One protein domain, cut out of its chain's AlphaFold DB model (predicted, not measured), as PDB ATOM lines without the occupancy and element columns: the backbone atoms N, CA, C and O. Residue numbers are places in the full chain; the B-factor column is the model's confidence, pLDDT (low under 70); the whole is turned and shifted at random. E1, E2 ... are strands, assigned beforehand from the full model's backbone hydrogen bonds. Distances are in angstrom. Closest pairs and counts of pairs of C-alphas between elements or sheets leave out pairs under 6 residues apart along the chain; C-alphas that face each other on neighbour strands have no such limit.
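Overview. This is residues 9 to 84 and 102 to 128 of the 135 residues of an uncharacterized protein of Clostridium saccharobutylicum DSM 13864 (UniProt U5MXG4). Three small sheets follow one another in a row along a rod: the hairpin of E1 and E2 at one end, a nearly flat slab of five strands E3 to E7 in the middle, and a slab of three strands E8 to E10 at the other end. The strands of the two slabs run across the rod, no sheet covers another, and residues 28 to 34 stick out from the link between the first hairpin and the five-stranded slab. The printed part has 103 residues with no named helix and ten named strands, E1 to E10 in order along the chain, in sheets E1 - E2, E3 - E4 - E5 - E6 - E7 and E8 - E9 - E10, each antiparallel throughout. The class is all strand, though under half of the residues, 47 of 103, are in named strands. The whole is extended, with a radius of gyration of the C-alphas of 24.5 A and spans of 80 by 34 by 22 A.

Arrangement. E1, residues 9 to 11, and E2, residues 21 to 26, form a hairpin with 160 degrees between their directions. N 9 and O 24 are within hydrogen-bond range at 2.8 A, and so are N 21 and O 11 at 2.9 A. E3, residues 42 to 45, is apart from E2. E3 and E4, residues 51 to 55, form a hairpin at 175 degrees, with N 44 and O 52 at 2.9 A. E4 and E5, residues 58 to 62, form a hairpin at 171 degrees, with N 60 and O 53 at 2.8 A. E5 and E6, residues 68 to 72, form a hairpin at 176 degrees; the C-alphas of Glu 60 and Arg 70 face each other at 4.5 A, and N 61 and O 69 are 2.8 A apart. E6 and E7, residues 76 to 80, form a hairpin at 172 degrees, with N 70 and O 78 at 2.9 A. These five strands are a meander, each the antiparallel neighbour of the one before, with E3 and E7 as edge strands. From edge to edge of this sheet the strands' lines turn by 17 degrees. E8, residues 109 to 113, is apart from E7. E8 and E9, residues 116 to 120, form a hairpin at 174 degrees, with N 111 and O 118 at 2.8 A. E9 and E10, residues 124 to 127, form a hairpin at 171 degrees, with N 119 and O 125 at 2.9 A. E8, E9 and E10 are a second meander, with E9 as its inner strand.

Along the chain. E1 begins at C-alpha 9, at (261.210, 173.922, 162.500). E2, the longest strand by residues, measures 14.6 A from first to last C-alpha. In the five-stranded sheet E3 measures 10.0 A, E4 12.7 A, E5 12.6 A, E6 12.4 A and E7 13.3 A, and C-alpha 42, where E3 begins, is at (241.764, 177.034, 153.253). E8 measures 13.6 A, E9 13.9 A and E10 10.3 A, and E10 ends at C-alpha 127, at (198.659, 190.035, 178.678).

Size, cuts and confidence. The two C-alphas farthest apart are those of Asn 15 and Asp 123, at 80.4 A. Residues 85 to 101 are not printed, and C-alphas 84 and 102 are 18.1 A apart across this cut, which lies in the link from E7 to E8. The link from E2 to E3 is long, with 15 residues, and within it residues 28 to 34 stand free. The mean pLDDT of the printed part is 92.6; residues 29 to 31 are under 70.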
ATOM      1  N   ARG A   9     260.017 173.382 163.146       92.50
ATOM      2  CA  ARG A   9     261.210 173.922 162.500       92.50
ATOM      3  C   ARG A   9     261.996 174.750 163.513       92.50
ATOM      4  O   ARG A   9     261.582 175.858 163.857       92.50
ATOM      5  N   LEU A  10     263.119 174.210 163.974       93.56
ATOM      6  CA  LEU A  10     264.095 174.905 164.814       93.56
ATOM      7  C   LEU A  10     265.095 175.666 163.930       93.56
ATOM      8  O   LEU A  10     265.554 175.130 162.921       93.56
ATOM      9  N   TYR A  11     265.426 176.901 164.295       96.25
ATOM     10  CA  TYR A  11     266.390 177.737 163.583       96.25
ATOM     11  C   TYR A  11     267.519 178.175 164.508       96.25
ATOM     12  O   TYR A  11     267.267 178.631 165.621       96.25
ATOM     13  N   PHE A  12     268.750 178.056 164.016       97.50
ATOM     14  CA  PHE A  12     269.969 178.497 164.685       97.50
ATOM     15  C   PHE A  12     270.460 179.769 163.980       97.50
ATOM     16  O   PHE A  12     270.930 179.676 162.844       97.50
ATOM     17  N   PRO A  13     270.300 180.958 164.589       96.94
ATOM     18  CA  PRO A  13     270.721 182.210 163.960       96.94
ATOM     19  C   PRO A  13     272.246 182.363 163.892       96.94
ATOM     20  O   PRO A  13     272.744 183.092 163.037       96.94
ATOM     21  N   ASP A  14     272.973 181.685 164.776       96.62
ATOM     22  CA  ASP A  14     274.428 181.659 164.861       96.62
ATOM     23  C   ASP A  14     274.904 180.284 165.375       96.62
ATOM     24  O   ASP A  14     274.150 179.307 165.393       96.62
ATOM     25  N   ASN A  15     276.179 180.187 165.749       95.69
ATOM     26  CA  ASN A  15     276.792 178.973 166.277       95.69
ATOM     27  C   ASN A  15     276.620 178.794 167.801       95.69
ATOM     28  O   ASN A  15     277.219 177.874 168.359       95.69
ATOM     29  N   GLU A  16     275.843 179.639 168.486       97.25
ATOM     30  CA  GLU A  16     275.528 179.483 169.905       97.25
ATOM     31  C   GLU A  16     274.155 178.809 170.071       97.25
ATOM     32  O   GLU A  16     273.109 179.422 169.884       97.25
ATOM     33  N   GLU A  17     274.128 177.538 170.489       95.12
ATOM     34  CA  GLU A  17     272.889 176.737 170.571       95.12
ATOM     35  C   GLU A  17     271.772 177.382 171.408       95.12
ATOM     36  O   GLU A  17     270.592 177.257 171.086       95.12
ATOM     37  N   LYS A  18     272.135 178.122 172.462       96.50
ATOM     38  CA  LYS A  18     271.187 178.845 173.326       96.50
ATOM     39  C   LYS A  18     270.405 179.948 172.589       96.50
ATOM     40  O   LYS A  18     269.383 180.391 173.104       96.50
ATOM     41  N   ASN A  19     270.886 180.399 171.426       97.00
ATOM     42  CA  ASN A  19     270.239 181.418 170.599       97.00
ATOM     43  C   ASN A  19     269.234 180.801 169.609       97.00
ATOM     44  O   ASN A  19     268.565 181.535 168.879       97.00
ATOM     45  N   ALA A  20     269.110 179.468 169.564       95.94
ATOM     46  CA  ALA A  20     268.158 178.792 168.697       95.94
ATOM     47  C   ALA A  20     266.706 179.055 169.115       95.94
ATOM     48  O   ALA A  20     266.378 179.142 170.300       95.94
ATOM     49  N   TYR A  21     265.809 179.137 168.135       94.38
ATOM     50  CA  TYR A  21     264.384 179.345 168.380       94.38
ATOM     51  C   TYR A  21     263.508 178.628 167.355       94.38
ATOM     52  O   TYR A  21     263.910 178.346 166.225       94.38
ATOM     53  N   VAL A  22     262.282 178.308 167.764       93.75
ATOM     54  CA  VAL A  22     261.289 177.664 166.898       93.75
ATOM     55  C   VAL A  22     260.658 178.705 165.976       93.75
ATOM     56  O   VAL A  22     260.150 179.722 166.443       93.75
ATOM     57  N   VAL A  23     260.659 178.430 164.670       92.75
ATOM     58  CA  VAL A  23     260.108 179.322 163.635       92.75
ATOM     59  C   VAL A  23     258.658 178.976 163.307       92.75
ATOM     60  O   VAL A  23     257.833 179.863 163.110       92.75
ATOM     61  N   SER A  24     258.334 177.683 163.232       89.06
ATOM     62  CA  SER A  24     256.998 177.203 162.860       89.06
ATOM     63  C   SER A  24     256.772 175.761 163.313       89.06
ATOM     64  O   SER A  24     257.724 174.981 163.350       89.06
ATOM     65  N   SER A  25     255.523 175.371 163.572       87.88
ATOM     66  CA  SER A  25     255.118 173.959 163.553       87.88
ATOM     67  C   SER A  25     254.833 173.513 162.118       87.88
ATOM     68  O   SER A  25     254.502 174.326 161.251       87.88
ATOM     69  N   MET A  26     255.018 172.224 161.845       81.94
ATOM     70  CA  MET A  26     254.834 171.635 160.525       81.94
ATOM     71  C   MET A  26     253.917 170.422 160.604       81.94
ATOM     72  O   MET A  26     253.965 169.645 161.550       81.94
ATOM     73  N   HIS A  27     253.105 170.253 159.565       76.19
ATOM     74  CA  HIS A  27     252.406 169.001 159.313       76.19
ATOM     75  C   HIS A  27     253.368 168.055 158.579       76.19
ATOM     76  O   HIS A  27     254.061 168.499 157.662       76.19
ATOM     77  N   TYR A  28     253.448 166.795 159.008       71.94
ATOM     78  CA  TYR A  28     254.398 165.800 158.497       71.94
ATOM     79  C   TYR A  28     253.650 164.597 157.903       71.94
ATOM     80  O   TYR A  28     252.516 164.324 158.295       71.94
ATOM     81  N   GLU A  29     254.273 163.892 156.955       61.25
ATOM     82  CA  GLU A  29     253.693 162.709 156.301       61.25
ATOM     83  C   GLU A  29     253.367 161.603 157.323       61.25
ATOM     84  O   GLU A  29     254.162 161.314 158.218       61.25
ATOM     85  N   GLY A  30     252.186 160.986 157.193       63.12
ATOM     86  CA  GLY A  30     251.666 159.970 158.124       63.12
ATOM     87  C   GLY A  30     250.532 160.453 159.039       63.12
ATOM     88  O   GLY A  30     249.962 159.651 159.776       63.12
ATOM     89  N   ILE A  31     250.178 161.738 158.969       65.69
ATOM     90  CA  ILE A  31     248.976 162.324 159.577       65.69
ATOM     91  C   ILE A  31     247.918 162.492 158.471       65.69
ATOM     92  O   ILE A  31     248.283 162.704 157.319       65.69
ATOM     93  N   ASP A  32     246.629 162.373 158.809       71.62
ATOM     94  CA  ASP A  32     245.503 162.601 157.888       71.62
ATOM     95  C   ASP A  32     245.657 163.932 157.126       71.62
ATOM     96  O   ASP A  32     245.561 165.020 157.705       71.62
ATOM     97  N   ASP A  33     245.914 163.823 155.822       74.50
ATOM     98  CA  ASP A  33     246.178 164.921 154.896       74.50
ATOM     99  C   ASP A  33     244.933 165.336 154.103       74.50
ATOM    100  O   ASP A  33     244.981 166.302 153.334       74.50
ATOM    101  N   SER A  34     243.794 164.665 154.317       77.94
ATOM    102  CA  SER A  34     242.560 164.883 153.556       77.94
ATOM    103  C   SER A  34     242.134 166.353 153.562       77.94
ATOM    104  O   SER A  34     241.779 166.904 152.518       77.94
ATOM    105  N   LYS A  35     242.292 167.034 154.705       76.44
ATOM    106  CA  LYS A  35     241.981 168.463 154.894       76.44
ATOM    107  C   LYS A  35     242.940 169.438 154.199       76.44
ATOM    108  O   LYS A  35     242.698 170.641 154.216       76.44
ATOM    109  N   ARG A  36     244.051 168.956 153.640       80.25
ATOM    110  CA  ARG A  36     245.100 169.763 152.988       80.25
ATOM    111  C   ARG A  36     245.357 169.344 151.539       80.25
ATOM    112  O   ARG A  36     246.302 169.838 150.927       80.25
ATOM    113  N   SER A  37     244.521 168.457 151.006       86.50
ATOM    114  CA  SER A  37     244.632 167.921 149.648       86.50
ATOM    115  C   SER A  37     244.128 168.891 148.571       86.50
ATOM    116  O   SER A  37     244.665 168.909 147.464       86.50
ATOM    117  N   ASP A  38     243.143 169.735 148.899       92.25
ATOM    118  CA  ASP A  38     242.563 170.712 147.976       92.25
ATOM    119  C   ASP A  38     243.124 172.126 148.227       92.25
ATOM    120  O   ASP A  38     242.807 172.753 149.242       92.25
ATOM    121  N   PRO A  39     243.928 172.690 147.306       93.62
ATOM    122  CA  PRO A  39     244.471 174.035 147.453       93.62
ATOM    123  C   PRO A  39     243.421 175.146 147.308       93.62
ATOM    124  O   PRO A  39     243.733 176.295 147.625       93.62
ATOM    125  N   SER A  40     242.210 174.860 146.828       96.69
ATOM    126  CA  SER A  40     241.115 175.834 146.756       96.69
ATOM    127  C   SER A  40     240.428 176.047 148.107       96.69
ATOM    128  O   SER A  40     239.855 177.110 148.339       96.69
ATOM    129  N   VAL A  41     240.578 175.096 149.032       95.81
ATOM    130  CA  VAL A  41     240.032 175.163 150.387       95.81
ATOM    131  C   VAL A  41     241.136 175.568 151.360       95.81
ATOM    132  O   VAL A  41     242.247 175.037 151.362       95.81
ATOM    133  N   LYS A  42     240.864 176.572 152.189       95.06
ATOM    134  CA  LYS A  42     241.764 177.034 153.253       95.06
ATOM    135  C   LYS A  42     241.101 176.746 154.587       95.06
ATOM    136  O   LYS A  42     239.953 177.125 154.779       95.06
ATOM    137  N   SER A  43     241.819 176.135 155.523       93.56
ATOM    138  CA  SER A  43     241.288 175.904 156.864       93.56
ATOM    139  C   SER A  43     242.274 176.254 157.974       93.56
ATOM    140  O   SER A  43     243.497 176.200 157.812       93.56
ATOM    141  N   LEU A  44     241.715 176.653 159.114       92.56
ATOM    142  CA  LEU A  44     242.415 176.878 160.372       92.56
ATOM    143  C   LEU A  44     241.724 176.042 161.442       92.56
ATOM    144  O   LEU A  44     240.596 176.344 161.827       92.56
ATOM    145  N   SER A  45     242.397 175.007 161.929       90.44
ATOM    146  CA  SER A  45     241.800 174.025 162.838       90.44
ATOM    147  C   SER A  45     242.640 173.861 164.105       90.44
ATOM    148  O   SER A  45     243.850 174.090 164.116       90.44
ATOM    149  N   THR A  46     241.992 173.457 165.194       87.94
ATOM    150  CA  THR A  46     242.650 173.120 166.469       87.94
ATOM    151  C   THR A  46     242.601 171.614 166.707       87.94
ATOM    152  O   THR A  46     241.667 170.954 166.253       87.94
ATOM    153  N   LYS A  47     243.520 171.067 167.519       82.50
ATOM    154  CA  LYS A  47     243.475 169.648 167.934       82.50
ATOM    155  C   LYS A  47     242.185 169.243 168.662       82.50
ATOM    156  O   LYS A  47     241.897 168.065 168.819       82.50
ATOM    157  N   TYR A  48     241.410 170.224 169.125       86.75
ATOM    158  CA  TYR A  48     240.158 170.025 169.848       86.75
ATOM    159  C   TYR A  48     238.925 169.948 168.941       86.75
ATOM    160  O   TYR A  48     237.820 169.924 169.477       86.75
ATOM    161  N   GLY A  49     239.092 169.969 167.612       86.56
ATOM    162  CA  GLY A  49     238.005 169.802 166.639       86.56
ATOM    163  C   GLY A  49     237.345 171.093 166.140       86.56
ATOM    164  O   GLY A  49     236.535 171.028 165.226       86.56
ATOM    165  N   LYS A  50     237.714 172.264 166.680       94.06
ATOM    166  CA  LYS A  50     237.235 173.565 166.173       94.06
ATOM    167  C   LYS A  50     237.946 173.953 164.885       94.06
ATOM    168  O   LYS A  50     239.164 173.764 164.806       94.06
ATOM    169  N   GLU A  51     237.219 174.557 163.953       95.19
ATOM    170  CA  GLU A  51     237.718 174.859 162.615       95.19
ATOM    171  C   GLU A  51     237.081 176.117 162.004       95.19
ATOM    172  O   GLU A  51     235.923 176.432 162.259       95.19
ATOM    173  N   ILE A  52     237.852 176.836 161.191       97.31
ATOM    174  CA  ILE A  52     237.357 177.828 160.232       97.31
ATOM    175  C   ILE A  52     237.724 177.314 158.844       97.31
ATOM    176  O   ILE A  52     238.900 177.028 158.615       97.31
ATOM    177  N   VAL A  53     236.756 177.212 157.935       96.69
ATOM    178  CA  VAL A  53     236.947 176.756 156.551       96.69
ATOM    179  C   VAL A  53     236.549 177.872 155.593       96.69
ATOM    180  O   VAL A  53     235.515 178.505 155.762       96.69
ATOM    181  N   MET A  54     237.377 178.124 154.589       98.00
ATOM    182  CA  MET A  54     237.112 179.042 153.486       98.00
ATOM    183  C   MET A  54     237.229 178.233 152.193       98.00
ATOM    184  O   MET A  54     238.332 177.824 151.822       98.00
ATOM    185  N   SER A  55     236.099 177.968 151.548       96.81
ATOM    186  CA  SER A  55     236.005 177.318 150.239       96.81
ATOM    187  C   SER A  55     235.687 178.366 149.163       96.81
ATOM    188  O   SER A  55     235.389 179.516 149.495       96.81
ATOM    189  N   PRO A  56     235.743 178.016 147.867       97.81
ATOM    190  CA  PRO A  56     235.391 178.950 146.797       97.81
ATOM    191  C   PRO A  56     233.979 179.544 146.894       97.81
ATOM    192  O   PRO A  56     233.755 180.622 146.359       97.81
ATOM    193  N   ASP A  57     233.055 178.844 147.548       97.81
ATOM    194  CA  ASP A  57     231.625 179.151 147.615       97.81
ATOM    195  C   ASP A  57     231.109 179.434 149.037       97.81
ATOM    196  O   ASP A  57     229.912 179.700 149.218       97.81
ATOM    197  N   SER A  58     231.967 179.341 150.064       98.00
ATOM    198  CA  SER A  58     231.532 179.503 151.451       98.00
ATOM    199  C   SER A  58     232.635 179.870 152.450       98.00
ATOM    200  O   SER A  58     233.828 179.627 152.252       98.00
ATOM    201  N   VAL A  59     232.202 180.424 153.582       98.44
ATOM    202  CA  VAL A  59     232.989 180.542 154.811       98.44
ATOM    203  C   VAL A  59     232.224 179.882 155.952       98.44
ATOM    204  O   VAL A  59     231.081 180.245 156.233       98.44
ATOM    205  N   GLU A  60     232.870 178.947 156.640       97.88
ATOM    206  CA  GLU A  60     232.294 178.181 157.744       97.88
ATOM    207  C   GLU A  60     233.116 178.346 159.025       97.88
ATOM    208  O   GLU A  60     234.347 178.317 159.006       97.88
ATOM    209  N   ILE A  61     232.427 178.495 160.156       98.12
ATOM    210  CA  ILE A  61     233.003 178.472 161.502       98.12
ATOM    211  C   ILE A  61     232.351 177.317 162.255       98.12
ATOM    212  O   ILE A  61     231.147 177.329 162.523       98.12
ATOM    213  N   ILE A  62     233.165 176.323 162.592       96.94
ATOM    214  CA  ILE A  62     232.743 175.031 163.121       96.94
ATOM    215  C   ILE A  62     233.252 174.893 164.557       96.94
ATOM    216  O   ILE A  62     234.453 174.961 164.843       96.94
ATOM    217  N   GLY A  63     232.306 174.722 165.476       95.25
ATOM    218  CA  GLY A  63     232.568 174.389 166.869       95.25
ATOM    219  C   GLY A  63     232.580 172.878 167.109       95.25
ATOM    220  O   GLY A  63     232.490 172.073 166.190       95.25
ATOM    221  N   ASN A  64     232.650 172.482 168.378       88.06
ATOM    222  CA  ASN A  64     232.462 171.078 168.745       88.06
ATOM    223  C   ASN A  64     230.965 170.742 168.779       88.06
ATOM    224  O   ASN A  64     230.158 171.570 169.201       88.06
ATOM    225  N   GLY A  65     230.605 169.509 168.419       82.75
ATOM    226  CA  GLY A  65     229.202 169.097 168.330       82.75
ATOM    227  C   GLY A  65     228.505 169.706 167.111       82.75
ATOM    228  O   GLY A  65     229.137 169.914 166.080       82.75
ATOM    229  N   ASN A  66     227.210 170.001 167.227       88.56
ATOM    230  CA  ASN A  66     226.395 170.533 166.128       88.56
ATOM    231  C   ASN A  66     226.386 172.074 166.120       88.56
ATOM    232  O   ASN A  66     225.322 172.688 166.075       88.56
ATOM    233  N   LEU A  67     227.567 172.693 166.218       96.25
ATOM    234  CA  LEU A  67     227.744 174.149 166.215       96.25
ATOM    235  C   LEU A  67     228.357 174.603 164.888       96.25
ATOM    236  O   LEU A  67     229.534 174.348 164.632       96.25
ATOM    237  N   LEU A  68     227.568 175.305 164.075       97.25
ATOM    238  CA  LEU A  68     227.963 175.772 162.746       97.25
ATOM    239  C   LEU A  68     227.459 177.195 162.503       97.25
ATOM    240  O   LEU A  68     226.276 177.479 162.668       97.25
ATOM    241  N   MET A  69     228.344 178.065 162.030       98.19
ATOM    242  CA  MET A  69     227.980 179.296 161.332       98.19
ATOM    243  C   MET A  69     228.502 179.205 159.903       98.19
ATOM    244  O   MET A  69     229.683 178.925 159.711       98.19
ATOM    245  N   ARG A  70     227.646 179.453 158.912       98.25
ATOM    246  CA  ARG A  70     227.994 179.347 157.492       98.25
ATOM    247  C   ARG A  70     227.512 180.560 156.715       98.25
ATOM    248  O   ARG A  70     226.366 180.972 156.855       98.25
ATOM    249  N   LEU A  71     228.390 181.106 155.885       98.56
ATOM    250  CA  LEU A  71     228.087 182.112 154.876       98.56
ATOM    251  C   LEU A  71     228.349 181.460 153.520       98.56
ATOM    252  O   LEU A  71     229.463 181.012 153.284       98.56
ATOM    253  N   SER A  72     227.345 181.374 152.654       98.12
ATOM    254  CA  SER A  72     227.445 180.700 151.355       98.12
ATOM    255  C   SER A  72     226.859 181.550 150.235       98.12
ATOM    256  O   SER A  72     225.858 182.242 150.440       98.12
ATOM    257  N   ASP A  73     227.440 181.455 149.042       97.69
ATOM    258  CA  ASP A  73     227.053 182.290 147.896       97.69
ATOM    259  C   ASP A  73     225.601 182.056 147.455       97.69
ATOM    260  O   ASP A  73     224.877 182.996 147.127       97.69
ATOM    261  N   ASN A  74     225.160 180.796 147.480       94.81
ATOM    262  CA  ASN A  74     223.826 180.401 147.017       94.81
ATOM    263  C   ASN A  74     222.788 180.297 148.146       94.81
ATOM    264  O   ASN A  74     221.590 180.374 147.878       94.81
ATOM    265  N   GLY A  75     223.227 180.080 149.391       93.31
ATOM    266  CA  GLY A  75     222.348 179.829 150.541       93.31
ATOM    267  C   GLY A  75     222.219 181.002 151.513       93.31
ATOM    268  O   GLY A  75     221.298 181.020 152.327       93.31
ATOM    269  N   GLY A  76     223.102 182.001 151.435       96.69
ATOM    270  CA  GLY A  76     223.133 183.110 152.384       96.69
ATOM    271  C   GLY A  76     223.783 182.716 153.714       96.69
ATOM    272  O   GLY A  76     224.836 182.080 153.722       96.69
ATOM    273  N   ILE A  77     223.183 183.136 154.834       97.94
ATOM    274  CA  ILE A  77     223.752 182.989 156.184       97.94
ATOM    275  C   ILE A  77     222.946 181.979 157.002       97.94
ATOM    276  O   ILE A  77     221.729 182.104 157.126       97.94
ATOM    277  N   GLU A  78     223.643 181.040 157.636       97.56
ATOM    278  CA  GLU A  78     223.077 180.043 158.542       97.56
ATOM    279  C   GLU A  78     223.814 180.035 159.886       97.56
ATOM    280  O   GLU A  78     225.041 180.134 159.944       97.56
ATOM    281  N   VAL A  79     223.056 179.873 160.973       97.62
ATOM    282  CA  VAL A  79     223.581 179.671 162.329       97.62
ATOM    283  C   VAL A  79     222.821 178.507 162.956       97.62
ATOM    284  O   VAL A  79     221.632 178.622 163.243       97.62
ATOM    285  N   ASN A  80     223.512 177.389 163.166       96.94
ATOM    286  CA  ASN A  80     222.955 176.142 163.675       96.94
ATOM    287  C   ASN A  80     223.601 175.781 165.016       96.94
ATOM    288  O   ASN A  80     224.818 175.889 165.188       96.94
ATOM    289  N   SER A  81     222.771 175.355 165.968       96.50
ATOM    290  CA  SER A  81     223.196 174.957 167.308       96.50
ATOM    291  C   SER A  81     222.224 173.939 167.897       96.50
ATOM    292  O   SER A  81     221.013 174.122 167.815       96.50
ATOM    293  N   ASP A  82     222.743 172.894 168.545       94.12
ATOM    294  CA  ASP A  82     221.971 172.005 169.427       94.12
ATOM    295  C   ASP A  82     221.876 172.545 170.871       94.12
ATOM    296  O   ASP A  82     221.414 171.850 171.783       94.12
ATOM    297  N   LYS A  83     222.359 173.773 171.093       95.12
ATOM    298  CA  LYS A  83     222.290 174.553 172.337       95.12
ATOM    299  C   LYS A  83     221.564 175.879 172.085       95.12
ATOM    300  O   LYS A  83     221.072 176.145 170.993       95.12
ATOM    301  N   SER A  84     221.507 176.746 173.093       95.62
ATOM    302  CA  SER A  84     220.895 178.068 172.955       95.62
ATOM    303  C   SER A  84     221.665 178.980 171.991       95.62
ATOM    304  O   SER A  84     222.896 178.987 171.956       95.62
ATOM    305  N   THR A 102     209.851 184.144 159.432       97.12
ATOM    306  CA  THR A 102     209.233 182.964 160.059       97.12
ATOM    307  C   THR A 102     209.922 182.680 161.384       97.12
ATOM    308  O   THR A 102     211.144 182.625 161.441       97.12
ATOM    309  N   ILE A 103     209.119 182.516 162.435       96.75
ATOM    310  CA  ILE A 103     209.560 182.159 163.783       96.75
ATOM    311  C   ILE A 103     208.775 180.909 164.168       96.75
ATOM    312  O   ILE A 103     207.548 180.904 164.081       96.75
ATOM    313  N   GLN A 104     209.485 179.855 164.551       96.25
ATOM    314  CA  GLN A 104     208.912 178.563 164.901       96.25
ATOM    315  C   GLN A 104     209.602 178.037 166.158       96.25
ATOM    316  O   GLN A 104     210.811 178.198 166.315       96.25
ATOM    317  N   GLY A 105     208.831 177.409 167.039       96.25
ATOM    318  CA  GLY A 105     209.351 176.692 168.193       96.25
ATOM    319  C   GLY A 105     208.445 175.514 168.517       96.25
ATOM    320  O   GLY A 105     207.229 175.673 168.532       96.25
ATOM    321  N   ASP A 106     209.037 174.351 168.784       96.44
ATOM    322  CA  ASP A 106     208.284 173.114 169.038       96.44
ATOM    323  C   ASP A 106     207.465 173.183 170.333       96.44
ATOM    324  O   ASP A 106     206.348 172.683 170.395       96.44
ATOM    325  N   ALA A 107     208.012 173.832 171.366       97.12
ATOM    326  CA  ALA A 107     207.343 174.027 172.653       97.12
ATOM    327  C   ALA A 107     206.563 175.352 172.744       97.12
ATOM    328  O   ALA A 107     205.865 175.587 173.729       97.12
ATOM    329  N   GLY A 108     206.717 176.241 171.758       97.56
ATOM    330  CA  GLY A 108     206.067 177.549 171.716       97.56
ATOM    331  C   GLY A 108     207.011 178.742 171.578       97.56
ATOM    332  O   GLY A 108     208.231 178.610 171.467       97.56
ATOM    333  N   ILE A 109     206.413 179.933 171.570       98.25
ATOM    334  CA  ILE A 109     207.066 181.225 171.331       98.25
ATOM    335  C   ILE A 109     206.616 182.213 172.411       98.25
ATOM    336  O   ILE A 109     205.424 182.342 172.677       98.25
ATOM    337  N   ASN A 110     207.566 182.941 173.002       97.25
ATOM    338  CA  ASN A 110     207.299 184.010 173.965       97.25
ATOM    339  C   ASN A 110     207.846 185.345 173.450       97.25
ATOM    340  O   ASN A 110     209.022 185.447 173.105       97.25
ATOM    341  N   LEU A 111     206.998 186.371 173.450       97.00
ATOM    342  CA  LEU A 111     207.337 187.751 173.115       97.00
ATOM    343  C   LEU A 111     207.058 188.619 174.341       97.00
ATOM    344  O   LEU A 111     205.902 188.812 174.712       97.00
ATOM    345  N   THR A 112     208.105 189.143 174.975       95.56
ATOM    346  CA  THR A 112     207.990 189.863 176.252       95.56
ATOM    347  C   THR A 112     208.539 191.277 176.135       95.56
ATOM    348  O   THR A 112     209.665 191.480 175.687       95.56
ATOM    349  N   GLN A 113     207.764 192.251 176.603       94.69
ATOM    350  CA  GLN A 113     208.152 193.652 176.708       94.69
ATOM    351  C   GLN A 113     207.794 194.162 178.104       94.69
ATOM    352  O   GLN A 113     206.656 194.537 178.367       94.69
ATOM    353  N   ALA A 114     208.774 194.180 179.013       92.75
ATOM    354  CA  ALA A 114     208.580 194.554 180.416       92.75
ATOM    355  C   ALA A 114     207.339 193.874 181.040       92.75
ATOM    356  O   ALA A 114     207.366 192.675 181.296       92.75
ATOM    357  N   GLY A 115     206.257 194.625 181.281       91.50
ATOM    358  CA  GLY A 115     205.013 194.108 181.862       91.50
ATOM    359  C   GLY A 115     204.007 193.510 180.869       91.50
ATOM    360  O   GLY A 115     203.014 192.938 181.307       91.50
ATOM    361  N   ALA A 116     204.223 193.648 179.559       96.31
ATOM    362  CA  ALA A 116     203.369 193.078 178.519       96.31
ATOM    363  C   ALA A 116     204.000 191.813 177.919       96.31
ATOM    364  O   ALA A 116     205.224 191.715 177.794       96.31
ATOM    365  N   ASN A 117     203.172 190.840 177.537       96.25
ATOM    366  CA  ASN A 117     203.632 189.611 176.895       96.25
ATOM    367  C   ASN A 117     202.609 189.021 175.918       96.25
ATOM    368  O   ASN A 117     201.405 189.260 176.024       96.25
ATOM    369  N   MET A 118     203.124 188.222 174.987       96.75
ATOM    370  CA  MET A 118     202.371 187.304 174.143       96.75
ATOM    371  C   MET A 118     203.044 185.929 174.186       96.75
ATOM    372  O   MET A 118     204.250 185.823 173.959       96.75
ATOM    373  N   THR A 119     202.257 184.888 174.437       97.38
ATOM    374  CA  THR A 119     202.695 183.489 174.456       97.38
ATOM    375  C   THR A 119     201.898 182.702 173.423       97.38
ATOM    376  O   THR A 119     200.672 182.783 173.401       97.38
ATOM    377  N   ILE A 120     202.598 181.959 172.567       97.88
ATOM    378  CA  ILE A 120     202.033 181.085 171.532       97.88
ATOM    379  C   ILE A 120     202.454 179.651 171.865       97.88
ATOM    380  O   ILE A 120     203.643 179.341 171.796       97.88
ATOM    381  N   GLN A 121     201.498 178.805 172.246       96.19
ATOM    382  CA  GLN A 121     201.682 177.378 172.552       96.19
ATOM    383  C   GLN A 121     200.495 176.590 171.969       96.19
ATOM    384  O   GLN A 121     200.291 176.644 170.758       96.19
ATOM    385  N   ASP A 122     199.696 175.922 172.812       95.62
ATOM    386  CA  ASP A 122     198.397 175.347 172.434       95.62
ATOM    387  C   ASP A 122     197.373 176.451 172.107       95.62
ATOM    388  O   ASP A 122     196.592 176.329 171.166       95.62
ATOM    389  N   ASP A 123     197.440 177.559 172.853       96.44
ATOM    390  CA  ASP A 123     196.648 178.773 172.668       96.44
ATOM    391  C   ASP A 123     197.553 179.990 172.398       96.44
ATOM    392  O   ASP A 123     198.766 179.970 172.642       96.44
ATOM    393  N   VAL A 124     196.946 181.090 171.939       96.69
ATOM    394  CA  VAL A 124     197.587 182.414 171.882       96.69
ATOM    395  C   VAL A 124     197.076 183.268 173.039       96.69
ATOM    396  O   VAL A 124     195.923 183.698 173.044       96.69
ATOM    397  N   ILE A 125     197.945 183.545 174.009       95.69
ATOM    398  CA  ILE A 125     197.626 184.332 175.207       95.69
ATOM    399  C   ILE A 125     198.340 185.682 175.126       95.69
ATOM    400  O   ILE A 125     199.543 185.737 174.879       95.69
ATOM    401  N   MET A 126     197.612 186.777 175.360       96.06
ATOM    402  CA  MET A 126     198.152 188.142 175.374       96.06
ATOM    403  C   MET A 126     197.817 188.823 176.701       96.06
ATOM    404  O   MET A 126     196.645 188.927 177.060       96.06
ATOM    405  N   ASN A 127     198.829 189.331 177.407       93.56
ATOM    406  CA  ASN A 127     198.659 190.035 178.678       93.56
ATOM    407  C   ASN A 127     199.265 191.440 178.621       93.56
ATOM    408  O   ASN A 127     200.367 191.643 178.111       93.56
ATOM    409  N   GLY A 128     198.564 192.411 179.205       94.44
ATOM    410  CA  GLY A 128     199.039 193.784 179.345       94.44
ATOM    411  C   GLY A 128     197.942 194.709 179.868       94.44
ATOM    412  O   GLY A 128     196.770 194.342 179.890       94.44
TER     413      GLY A 128